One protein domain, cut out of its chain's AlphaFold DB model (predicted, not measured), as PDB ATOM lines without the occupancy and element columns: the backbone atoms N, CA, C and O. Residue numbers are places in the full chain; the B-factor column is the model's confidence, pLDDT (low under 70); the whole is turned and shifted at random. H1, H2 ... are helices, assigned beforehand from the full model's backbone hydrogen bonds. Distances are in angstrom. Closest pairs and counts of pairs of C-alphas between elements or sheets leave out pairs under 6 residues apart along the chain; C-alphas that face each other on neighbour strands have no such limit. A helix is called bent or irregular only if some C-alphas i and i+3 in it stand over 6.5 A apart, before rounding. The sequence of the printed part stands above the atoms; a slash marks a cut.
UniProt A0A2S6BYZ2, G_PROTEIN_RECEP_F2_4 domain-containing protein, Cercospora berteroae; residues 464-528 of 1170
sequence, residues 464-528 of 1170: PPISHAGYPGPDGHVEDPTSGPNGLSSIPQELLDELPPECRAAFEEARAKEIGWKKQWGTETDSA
ATOM      1  N   PRO A 464      84.284  73.235 114.725       81.19
ATOM      2  CA  PRO A 464      85.014  73.808 113.602       81.19
ATOM      3  C   PRO A 464      85.495  72.716 112.628       81.19
ATOM      4  O   PRO A 464      85.913  71.643 113.070       81.19
ATOM      5  N   PRO A 465      85.530  72.990 111.309       81.56
ATOM      6  CA  PRO A 465      85.960  72.019 110.298       81.56
ATOM      7  C   PRO A 465      87.463  71.688 110.365       81.56
ATOM      8  O   PRO A 465      87.906  70.712 109.762       81.56
ATOM      9  N   ILE A 466      88.252  72.497 111.080       77.38
ATOM     10  CA  ILE A 466      89.678  72.287 111.357       77.38
ATOM     11  C   ILE A 466      89.987  72.681 112.809       77.38
ATOM     12  O   ILE A 466      89.455  73.666 113.317       77.38
ATOM     13  N   SER A 467      90.895  71.957 113.469       70.62
ATOM     14  CA  SER A 467      91.216  72.120 114.905       70.62
ATOM     15  C   SER A 467      91.807  73.482 115.312       70.62
ATOM     16  O   SER A 467      92.009  73.719 116.500       70.62
ATOM     17  N   HIS A 468      92.110  74.347 114.342       68.12
ATOM     18  CA  HIS A 468      92.764  75.649 114.514       68.12
ATOM     19  C   HIS A 468      92.005  76.789 113.808       68.12
ATOM     20  O   HIS A 468      92.599  77.802 113.464       68.12
ATOM     21  N   ALA A 469      90.692  76.644 113.583       72.69
ATOM     22  CA  ALA A 469      89.869  77.665 112.916       72.69
ATOM     23  C   ALA A 469      89.665  78.968 113.731       72.69
ATOM     24  O   ALA A 469      88.963  79.871 113.274       72.69
ATOM     25  N   GLY A 470      90.233  79.044 114.940       73.38
ATOM     26  CA  GLY A 470      89.986  80.097 115.923       73.38
ATOM     27  C   GLY A 470      88.549  80.108 116.454       73.38
ATOM     28  O   GLY A 470      87.698  79.283 116.090       73.38
ATOM     29  N   TYR A 471      88.261  81.070 117.325       76.94
ATOM     30  CA  TYR A 471      86.892  81.392 117.710       76.94
ATOM     31  C   TYR A 471      86.079  81.863 116.480       76.94
ATOM     32  O   TYR A 471      86.614  82.587 115.635       76.94
ATOM     33  N   PRO A 472      84.811  81.428 116.337       75.69
ATOM     34  CA  PRO A 472      83.933  81.878 115.258       75.69
ATOM     35  C   PRO A 472      83.453  83.323 115.474       75.69
ATOM     36  O   PRO A 472      83.596  83.857 116.567       75.69
ATOM     37  N   GLY A 473      82.818  83.913 114.457       74.06
ATOM     38  CA  GLY A 473      82.304  85.285 114.485       74.06
ATOM     39  C   GLY A 473      83.261  86.310 113.853       74.06
ATOM     40  O   GLY A 473      84.400  85.976 113.510       74.06
ATOM     41  N   PRO A 474      82.805  87.563 113.659       67.44
ATOM     42  CA  PRO A 474      83.654  88.680 113.245       67.44
ATOM     43  C   PRO A 474      84.492  89.232 114.412       67.44
ATOM     44  O   PRO A 474      85.585  89.749 114.187       67.44
ATOM     45  N   ASP A 475      84.004  89.079 115.648       61.44
ATOM     46  CA  ASP A 475      84.593  89.604 116.884       61.44
ATOM     47  C   ASP A 475      85.732  88.693 117.381       61.44
ATOM     48  O   ASP A 475      85.671  88.084 118.452       61.44
ATOM     49  N   GLY A 476      86.781  88.555 116.566       58.34
ATOM     50  CA  GLY A 476      87.951  87.739 116.887       58.34
ATOM     51  C   GLY A 476      88.599  88.169 118.207       58.34
ATOM     52  O   GLY A 476      89.106  89.283 118.326       58.34
ATOM     53  N   HIS A 477      88.597  87.281 119.204       56.81
ATOM     54  CA  HIS A 477      89.185  87.562 120.514       56.81
ATOM     55  C   HIS A 477      90.698  87.793 120.374       56.81
ATOM     56  O   HIS A 477      91.421  86.889 119.958       56.81
ATOM     57  N   VAL A 478      91.179  88.971 120.787       54.75
ATOM     58  CA  VAL A 478      92.598  89.383 120.686       54.75
ATOM     59  C   VAL A 478      93.550  88.366 121.339       54.75
ATOM     60  O   VAL A 478      94.686  88.194 120.909       54.75
ATOM     61  N   GLU A 479      93.066  87.633 122.345       54.03
ATOM     62  CA  GLU A 479      93.769  86.518 122.990       54.03
ATOM     63  C   GLU A 479      93.240  85.135 122.536       54.03
ATOM     64  O   GLU A 479      92.817  84.333 123.371       54.03
ATOM     65  N   ASP A 480      93.180  84.828 121.234       60.38
ATOM     66  CA  ASP A 480      92.886  83.456 120.778       60.38
ATOM     67  C   ASP A 480      94.121  82.545 120.975       60.38
ATOM     68  O   ASP A 480      95.139  82.714 120.293       60.38
ATOM     69  N   PRO A 481      94.070  81.545 121.881       56.31
ATOM     70  CA  PRO A 481      95.213  80.690 122.193       56.31
ATOM     71  C   PRO A 481      95.411  79.546 121.180       56.31
ATOM     72  O   PRO A 481      96.272  78.691 121.388       56.31
ATOM     73  N   THR A 482      94.588  79.475 120.128       57.19
ATOM     74  CA  THR A 482      94.577  78.406 119.115       57.19
ATOM     75  C   THR A 482      94.959  78.885 117.717       57.19
ATOM     76  O   THR A 482      95.570  78.105 116.981       57.19
ATOM     77  N   SER A 483      94.649  80.142 117.374       57.44
ATOM     78  CA  SER A 483      95.004  80.788 116.099       57.44
ATOM     79  C   SER A 483      95.974  81.971 116.235       57.44
ATOM     80  O   SER A 483      96.355  82.566 115.226       57.44
ATOM     81  N   GLY A 484      96.346  82.358 117.461       58.91
ATOM     82  CA  GLY A 484      96.997  83.645 117.711       58.91
ATOM     83  C   GLY A 484      96.044  84.825 117.461       58.91
ATOM     84  O   GLY A 484      94.894  84.614 117.064       58.91
ATOM     85  N   PRO A 485      96.506  86.074 117.652       54.56
ATOM     86  CA  PRO A 485      95.627  87.233 117.815       54.56
ATOM     87  C   PRO A 485      94.705  87.549 116.626       54.56
ATOM     88  O   PRO A 485      93.710  88.231 116.832       54.56
ATOM     89  N   ASN A 486      95.006  87.092 115.398       59.19
ATOM     90  CA  ASN A 486      94.206  87.431 114.206       59.19
ATOM     91  C   ASN A 486      94.083  86.317 113.118       59.19
ATOM     92  O   ASN A 486      93.526  86.574 112.044       59.19
ATOM     93  N   GLY A 487      94.546  85.082 113.373       74.12
ATOM     94  CA  GLY A 487      94.373  83.908 112.484       74.12
ATOM     95  C   GLY A 487      95.083  83.959 111.114       74.12
ATOM     96  O   GLY A 487      95.892  84.846 110.848       74.12
ATOM     97  N   LEU A 488      94.766  83.022 110.203       79.69
ATOM     98  CA  LEU A 488      95.296  83.029 108.822       79.69
ATOM     99  C   LEU A 488      94.776  84.239 108.023       79.69
ATOM    100  O   LEU A 488      95.335  84.615 106.992       79.69
ATOM    101  N   SER A 489      93.699  84.874 108.495       76.38
ATOM    102  CA  SER A 489      93.157  86.116 107.945       76.38
ATOM    103  C   SER A 489      94.165  87.268 107.902       76.38
ATOM    104  O   SER A 489      94.081  88.064 106.967       76.38
ATOM    105  N   SER A 490      95.110  87.356 108.846       76.06
ATOM    106  CA  SER A 490      95.934  88.557 109.054       76.06
ATOM    107  C   SER A 490      97.339  88.535 108.462       76.06
ATOM    108  O   SER A 490      98.091  89.478 108.697       76.06
ATOM    109  N   ILE A 491      97.740  87.477 107.753       83.25
ATOM    110  CA  ILE A 491      99.068  87.455 107.130       83.25
ATOM    111  C   ILE A 491      99.090  88.486 105.982       83.25
ATOM    112  O   ILE A 491      98.214  88.417 105.111       83.25
ATOM    113  N   PRO A 492     100.041  89.446 105.972       86.94
ATOM    114  CA  PRO A 492     100.176  90.427 104.896       86.94
ATOM    115  C   PRO A 492     100.345  89.758 103.534       86.94
ATOM    116  O   PRO A 492     101.048  88.755 103.414       86.94
ATOM    117  N   GLN A 493      99.737  90.342 102.499       84.75
ATOM    118  CA  GLN A 493      99.770  89.779 101.147       84.75
ATOM    119  C   GLN A 493     101.202  89.654 100.601       84.75
ATOM    120  O   GLN A 493     101.509  88.670  99.941       84.75
ATOM    121  N   GLU A 494     102.087  90.578 100.977       89.81
ATOM    122  CA  GLU A 494     103.516  90.581 100.642       89.81
ATOM    123  C   GLU A 494     104.203  89.250 101.013       89.81
ATOM    124  O   GLU A 494     104.861  88.639 100.175       89.81
ATOM    125  N   LEU A 495     103.949  88.717 102.217       85.50
ATOM    126  CA  LEU A 495     104.495  87.423 102.660       85.50
ATOM    127  C   LEU A 495     103.837  86.213 101.972       85.50
ATOM    128  O   LEU A 495     104.397  85.120 101.974       85.50
ATOM    129  N   LEU A 496     102.643  86.380 101.394       86.38
ATOM    130  CA  LEU A 496     101.959  85.343 100.611       86.38
ATOM    131  C   LEU A 496     102.407  85.334  99.142       86.38
ATOM    132  O   LEU A 496     102.249  84.324  98.451       86.38
ATOM    133  N   ASP A 497     102.975  86.442  98.672       90.38
ATOM    134  CA  ASP A 497     103.577  86.577  97.347       90.38
ATOM    135  C   ASP A 497     105.018  86.020  97.309       90.38
ATOM    136  O   ASP A 497     105.477  85.604  96.247       90.38
ATOM    137  N   GLU A 498     105.686  85.882  98.466       92.62
ATOM    138  CA  GLU A 498     106.957  85.146  98.622       92.62
ATOM    139  C   GLU A 498     106.803  83.606  98.675       92.62
ATOM    140  O   GLU A 498     107.787  82.874  98.532       92.62
ATOM    141  N   LEU A 499     105.589  83.077  98.886       92.06
ATOM    142  CA  LEU A 499     105.368  81.632  99.038       92.06
ATOM    143  C   LEU A 499     105.455  80.863  97.702       92.06
ATOM    144  O   LEU A 499     104.888  81.300  96.697       92.06
ATOM    145  N   PRO A 500     106.034  79.641  97.689       95.56
ATOM    146  CA  PRO A 500     105.918  78.724  96.555       95.56
ATOM    147  C   PRO A 500     104.446  78.463  96.181       95.56
ATOM    148  O   PRO A 500     103.609  78.350  97.080       95.56
ATOM    149  N   PRO A 501     104.108  78.297  94.887       92.06
ATOM    150  CA  PRO A 501     102.718  78.285  94.423       92.06
ATOM    151  C   PRO A 501     101.868  77.159  95.033       92.06
ATOM    152  O   PRO A 501     100.696  77.371  95.331       92.06
ATOM    153  N   GLU A 502     102.455  75.986  95.289       92.25
ATOM    154  CA  GLU A 502     101.771  74.870  95.961       92.25
ATOM    155  C   GLU A 502     101.468  75.188  97.438       92.25
ATOM    156  O   GLU A 502     100.352  74.971  97.912       92.25
ATOM    157  N   CYS A 503     102.434  75.777  98.153       91.19
ATOM    158  CA  CYS A 503     102.264  76.225  99.538       91.19
ATOM    159  C   CYS A 503     101.215  77.338  99.644       91.19
ATOM    160  O   CYS A 503     100.402  77.336 100.568       91.19
ATOM    161  N   ARG A 504     101.210  78.266  98.680       91.25
ATOM    162  CA  ARG A 504     100.227  79.345  98.583       91.25
ATOM    163  C   ARG A 504      98.816  78.809  98.349       91.25
ATOM    164  O   ARG A 504      97.908  79.212  99.066       91.25
ATOM    165  N   ALA A 505      98.632  77.873  97.417       91.75
ATOM    166  CA  ALA A 505      97.327  77.262  97.163       91.75
ATOM    167  C   ALA A 505      96.774  76.550  98.414       91.75
ATOM    168  O   ALA A 505      95.617  76.754  98.782       91.75
ATOM    169  N   ALA A 506      97.616  75.788  99.123       89.81
ATOM    170  CA  ALA A 506      97.240  75.143 100.383       89.81
ATOM    171  C   ALA A 506      96.915  76.158 101.502       89.81
ATOM    172  O   ALA A 506      95.993  75.942 102.293       89.81
ATOM    173  N   PHE A 507      97.637  77.283 101.560       89.56
ATOM    174  CA  PHE A 507      97.352  78.374 102.494       89.56
ATOM    175  C   PHE A 507      96.017  79.066 102.183       89.56
ATOM    176  O   PHE A 507      95.212  79.281 103.090       89.56
ATOM    177  N   GLU A 508      95.753  79.388 100.916       90.25
ATOM    178  CA  GLU A 508      94.503  80.021 100.481       90.25
ATOM    179  C   GLU A 508      93.292  79.098 100.727       90.25
ATOM    180  O   GLU A 508      92.260  79.570 101.209       90.25
ATOM    181  N   GLU A 509      93.433  77.779 100.536       90.56
ATOM    182  CA  GLU A 509      92.411  76.787 100.905       90.56
ATOM    183  C   GLU A 509      92.148  76.756 102.426       90.56
ATOM    184  O   GLU A 509      90.993  76.749 102.867       90.56
ATOM    185  N   ALA A 510      93.201  76.770 103.252       87.25
ATOM    186  CA  ALA A 510      93.072  76.793 104.710       87.25
ATOM    187  C   ALA A 510      92.423  78.099 105.213       87.25
ATOM    188  O   ALA A 510      91.496  78.058 106.027       87.25
ATOM    189  N   ARG A 511      92.842  79.248 104.668       86.94
ATOM    190  CA  ARG A 511      92.277  80.577 104.950       86.94
ATOM    191  C   ARG A 511      90.803  80.658 104.542       86.94
ATOM    192  O   ARG A 511      89.996  81.209 105.287       86.94
ATOM    193  N   ALA A 512      90.424  80.065 103.407       87.44
ATOM    194  CA  ALA A 512      89.030  79.986 102.974       87.44
ATOM    195  C   ALA A 512      88.163  79.161 103.943       87.44
ATOM    196  O   ALA A 512      87.043  79.573 104.251       87.44
ATOM    197  N   LYS A 513      88.681  78.047 104.481       87.38
ATOM    198  CA  LYS A 513      87.989  77.233 105.501       87.38
ATOM    199  C   LYS A 513      87.837  77.971 106.836       87.38
ATOM    200  O   LYS A 513      86.759  77.919 107.425       87.38
ATOM    201  N   GLU A 514      88.865  78.694 107.285       84.56
ATOM    202  CA  GLU A 514      88.801  79.528 108.498       84.56
ATOM    203  C   GLU A 514      87.753  80.646 108.358       84.56
ATOM    204  O   GLU A 514      86.869  80.791 109.204       84.56
ATOM    205  N   ILE A 515      87.794  81.397 107.251       83.44
ATOM    206  CA  ILE A 515      86.835  82.475 106.965       83.44
ATOM    207  C   ILE A 515      85.413  81.916 106.793       83.44
ATOM    208  O   ILE A 515      84.451  82.545 107.233       83.44
ATOM    209  N   GLY A 516      85.266  80.736 106.182       86.31
ATOM    210  CA  GLY A 516      83.986  80.038 106.049       86.31
ATOM    211  C   GLY A 516      83.369  79.678 107.402       86.31
ATOM    212  O   GLY A 516      82.194  79.958 107.619       86.31
ATOM    213  N   TRP A 517      84.167  79.139 108.330       84.81
ATOM    214  CA  TRP A 517      83.748  78.866 109.710       84.81
ATOM    215  C   TRP A 517      83.345  80.145 110.455       84.81
ATOM    216  O   TRP A 517      82.239  80.226 110.990       84.81
ATOM    217  N   LYS A 518      84.202  81.175 110.438       81.75
ATOM    218  CA  LYS A 518      83.947  82.440 111.145       81.75
ATOM    219  C   LYS A 518      82.662  83.130 110.673       81.75
ATOM    220  O   LYS A 518      81.920  83.636 111.507       81.75
ATOM    221  N   LYS A 519      82.335  83.055 109.375       83.81
ATOM    222  CA  LYS A 519      81.107  83.619 108.775       83.81
ATOM    223  C   LYS A 519      79.788  82.921 109.151       83.81
ATOM    224  O   LYS A 519      78.734  83.470 108.846       83.81
ATOM    225  N   GLN A 520      79.798  81.744 109.787       81.50
ATOM    226  CA  GLN A 520      78.562  81.038 110.195       81.50
ATOM    227  C   GLN A 520      77.907  81.605 111.476       81.50
ATOM    228  O   GLN A 520      76.847  81.126 111.910       81.50
ATOM    229  N   TRP A 521      78.543  82.613 112.080       80.06
ATOM    230  CA  TRP A 521      78.212  83.206 113.372       80.06
ATOM    231  C   TRP A 521      78.319  84.739 113.278       80.06
ATOM    232  O   TRP A 521      79.179  85.254 112.564       80.06
ATOM    233  N   GLY A 522      77.424  85.460 113.957       76.62
ATOM    234  CA  GLY A 522      77.431  86.927 114.006       76.62
ATOM    235  C   GLY A 522      78.272  87.471 115.163       76.62
ATOM    236  O   GLY A 522      79.016  86.725 115.798       76.62
ATOM    237  N   THR A 523      78.113  88.764 115.456       73.62
ATOM    238  CA  THR A 523      78.670  89.396 116.666       73.62
ATOM    239  C   THR A 523      78.048  88.808 117.939       73.62
ATOM    240  O   THR A 523      76.966  88.204 117.872       73.62
ATOM    241  N   GLU A 524      78.654  89.020 119.114       68.38
ATOM    242  CA  GLU A 524      77.972  88.685 120.381       68.38
ATOM    243  C   GLU A 524      76.681  89.508 120.541       68.38
ATOM    244  O   GLU A 524      75.651  88.964 120.944       68.38
ATOM    245  N   THR A 525      76.692  90.790 120.157       68.38
ATOM    246  CA  THR A 525      75.508  91.654 120.246       68.38
ATOM    247  C   THR A 525      74.333  91.107 119.441       68.38
ATOM    248  O   THR A 525      73.258  90.933 120.010       68.38
ATOM    249  N   ASP A 526      74.537  90.767 118.167       70.12
ATOM    250  CA  ASP A 526      73.462  90.316 117.277       70.12
ATOM    251  C   ASP A 526      73.025  88.877 117.602       70.12
ATOM    252  O   ASP A 526      71.834  88.561 117.580       70.12
ATOM    253  N   SER A 527      73.983  87.999 117.930       70.50
ATOM    254  CA  SER A 527      73.742  86.557 118.109       70.50
ATOM    255  C   SER A 527      73.191  86.197 119.492       70.50
ATOM    256  O   SER A 527      72.399  85.256 119.616       70.50
ATOM    257  N   ALA A 528      73.608  86.924 120.535       65.25
ATOM    258  CA  ALA A 528      73.284  86.640 121.935       65.25
ATOM    259  C   ALA A 528      72.306  87.653 122.563       65.25
ATOM    260  O   ALA A 528      72.087  87.619 123.779       65.25
TER     261      ALA A 528
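What this domain is: This is residues 464 to 528 of the 1170 residues of the protein "G_PROTEIN_RECEP_F2_4 domain-containing protein" of Cercospora berteroae (UniProt A0A2S6BYZ2). One long helix, H2, makes the backbone of a rod, and the winding unnamed stretch of residues 464 to 492 loops beside it before leading to the short helix H1 near H2's first end. A last short helix, H3, lies beyond H2's other end, at the opposite end of the rod. The printed part has 65 residues with three named helices, in the order H1, H2, H3, and no named strand; the class is all helix, though under half of the residues, 27 of 65, are in named elements. It is only just compact, close to loose, with a radius of gyration of the C-alphas of 12.8 A, and its C-alphas span 42 by 20 by 18 A.

Where its parts are: The printed part begins at Pro 464, whose C-alpha is at (85.014, 73.808, 113.602). Residues 464 to 492, 29 residues, hold no named element, and their C-alphas lie 4 to 14 A from the mean of all C-alphas. H1 follows, residues 493 to 497, with C-alpha 493 at (99.770, 89.779, 101.147). H2, residues 501 to 518, is the longest helix, 25.5 A from its first C-alpha at (102.718, 78.285, 94.423) to its last at (83.947, 82.440, 111.145). H3, residues 524 to 527, is 5.3 A long and ends with C-alpha 527 at (73.742, 86.557, 118.109). None of the three helices is bent or irregular.

How they stand to each other: H1 and H2 are close but not clearly touching, with 1 pair of C-alphas within 8 A. Their closest C-alphas, those of Leu 496 and Arg 504, are 6.6 A apart, and their centres are 13.6 A apart. The link from H1 to H2, 3 residues, is tight. The link from H2 to H3, 5 residues, is tight too, yet H2 and H3 are apart. H1 and H3 are also apart. In H1 and H2 every pair of O i and N i+4 is within hydrogen-bond range. H3, with 4 residues, is too short for such a pair, and its one pair of O i and N i+3 is not within range.

The domain as a whole: The two C-alphas farthest apart in the domain are those of Pro 500 and Ala 528, 42.1 A. The C-alphas of the first and last printed residues, Pro 464 and Ala 528, are 19.3 A apart. The printed part has no cut, and neither link between helices is long. The mean pLDDT of the printed part is 77.4; 17 residues are under 70, namely 468, 474 to 486, 524 to 525 and 528.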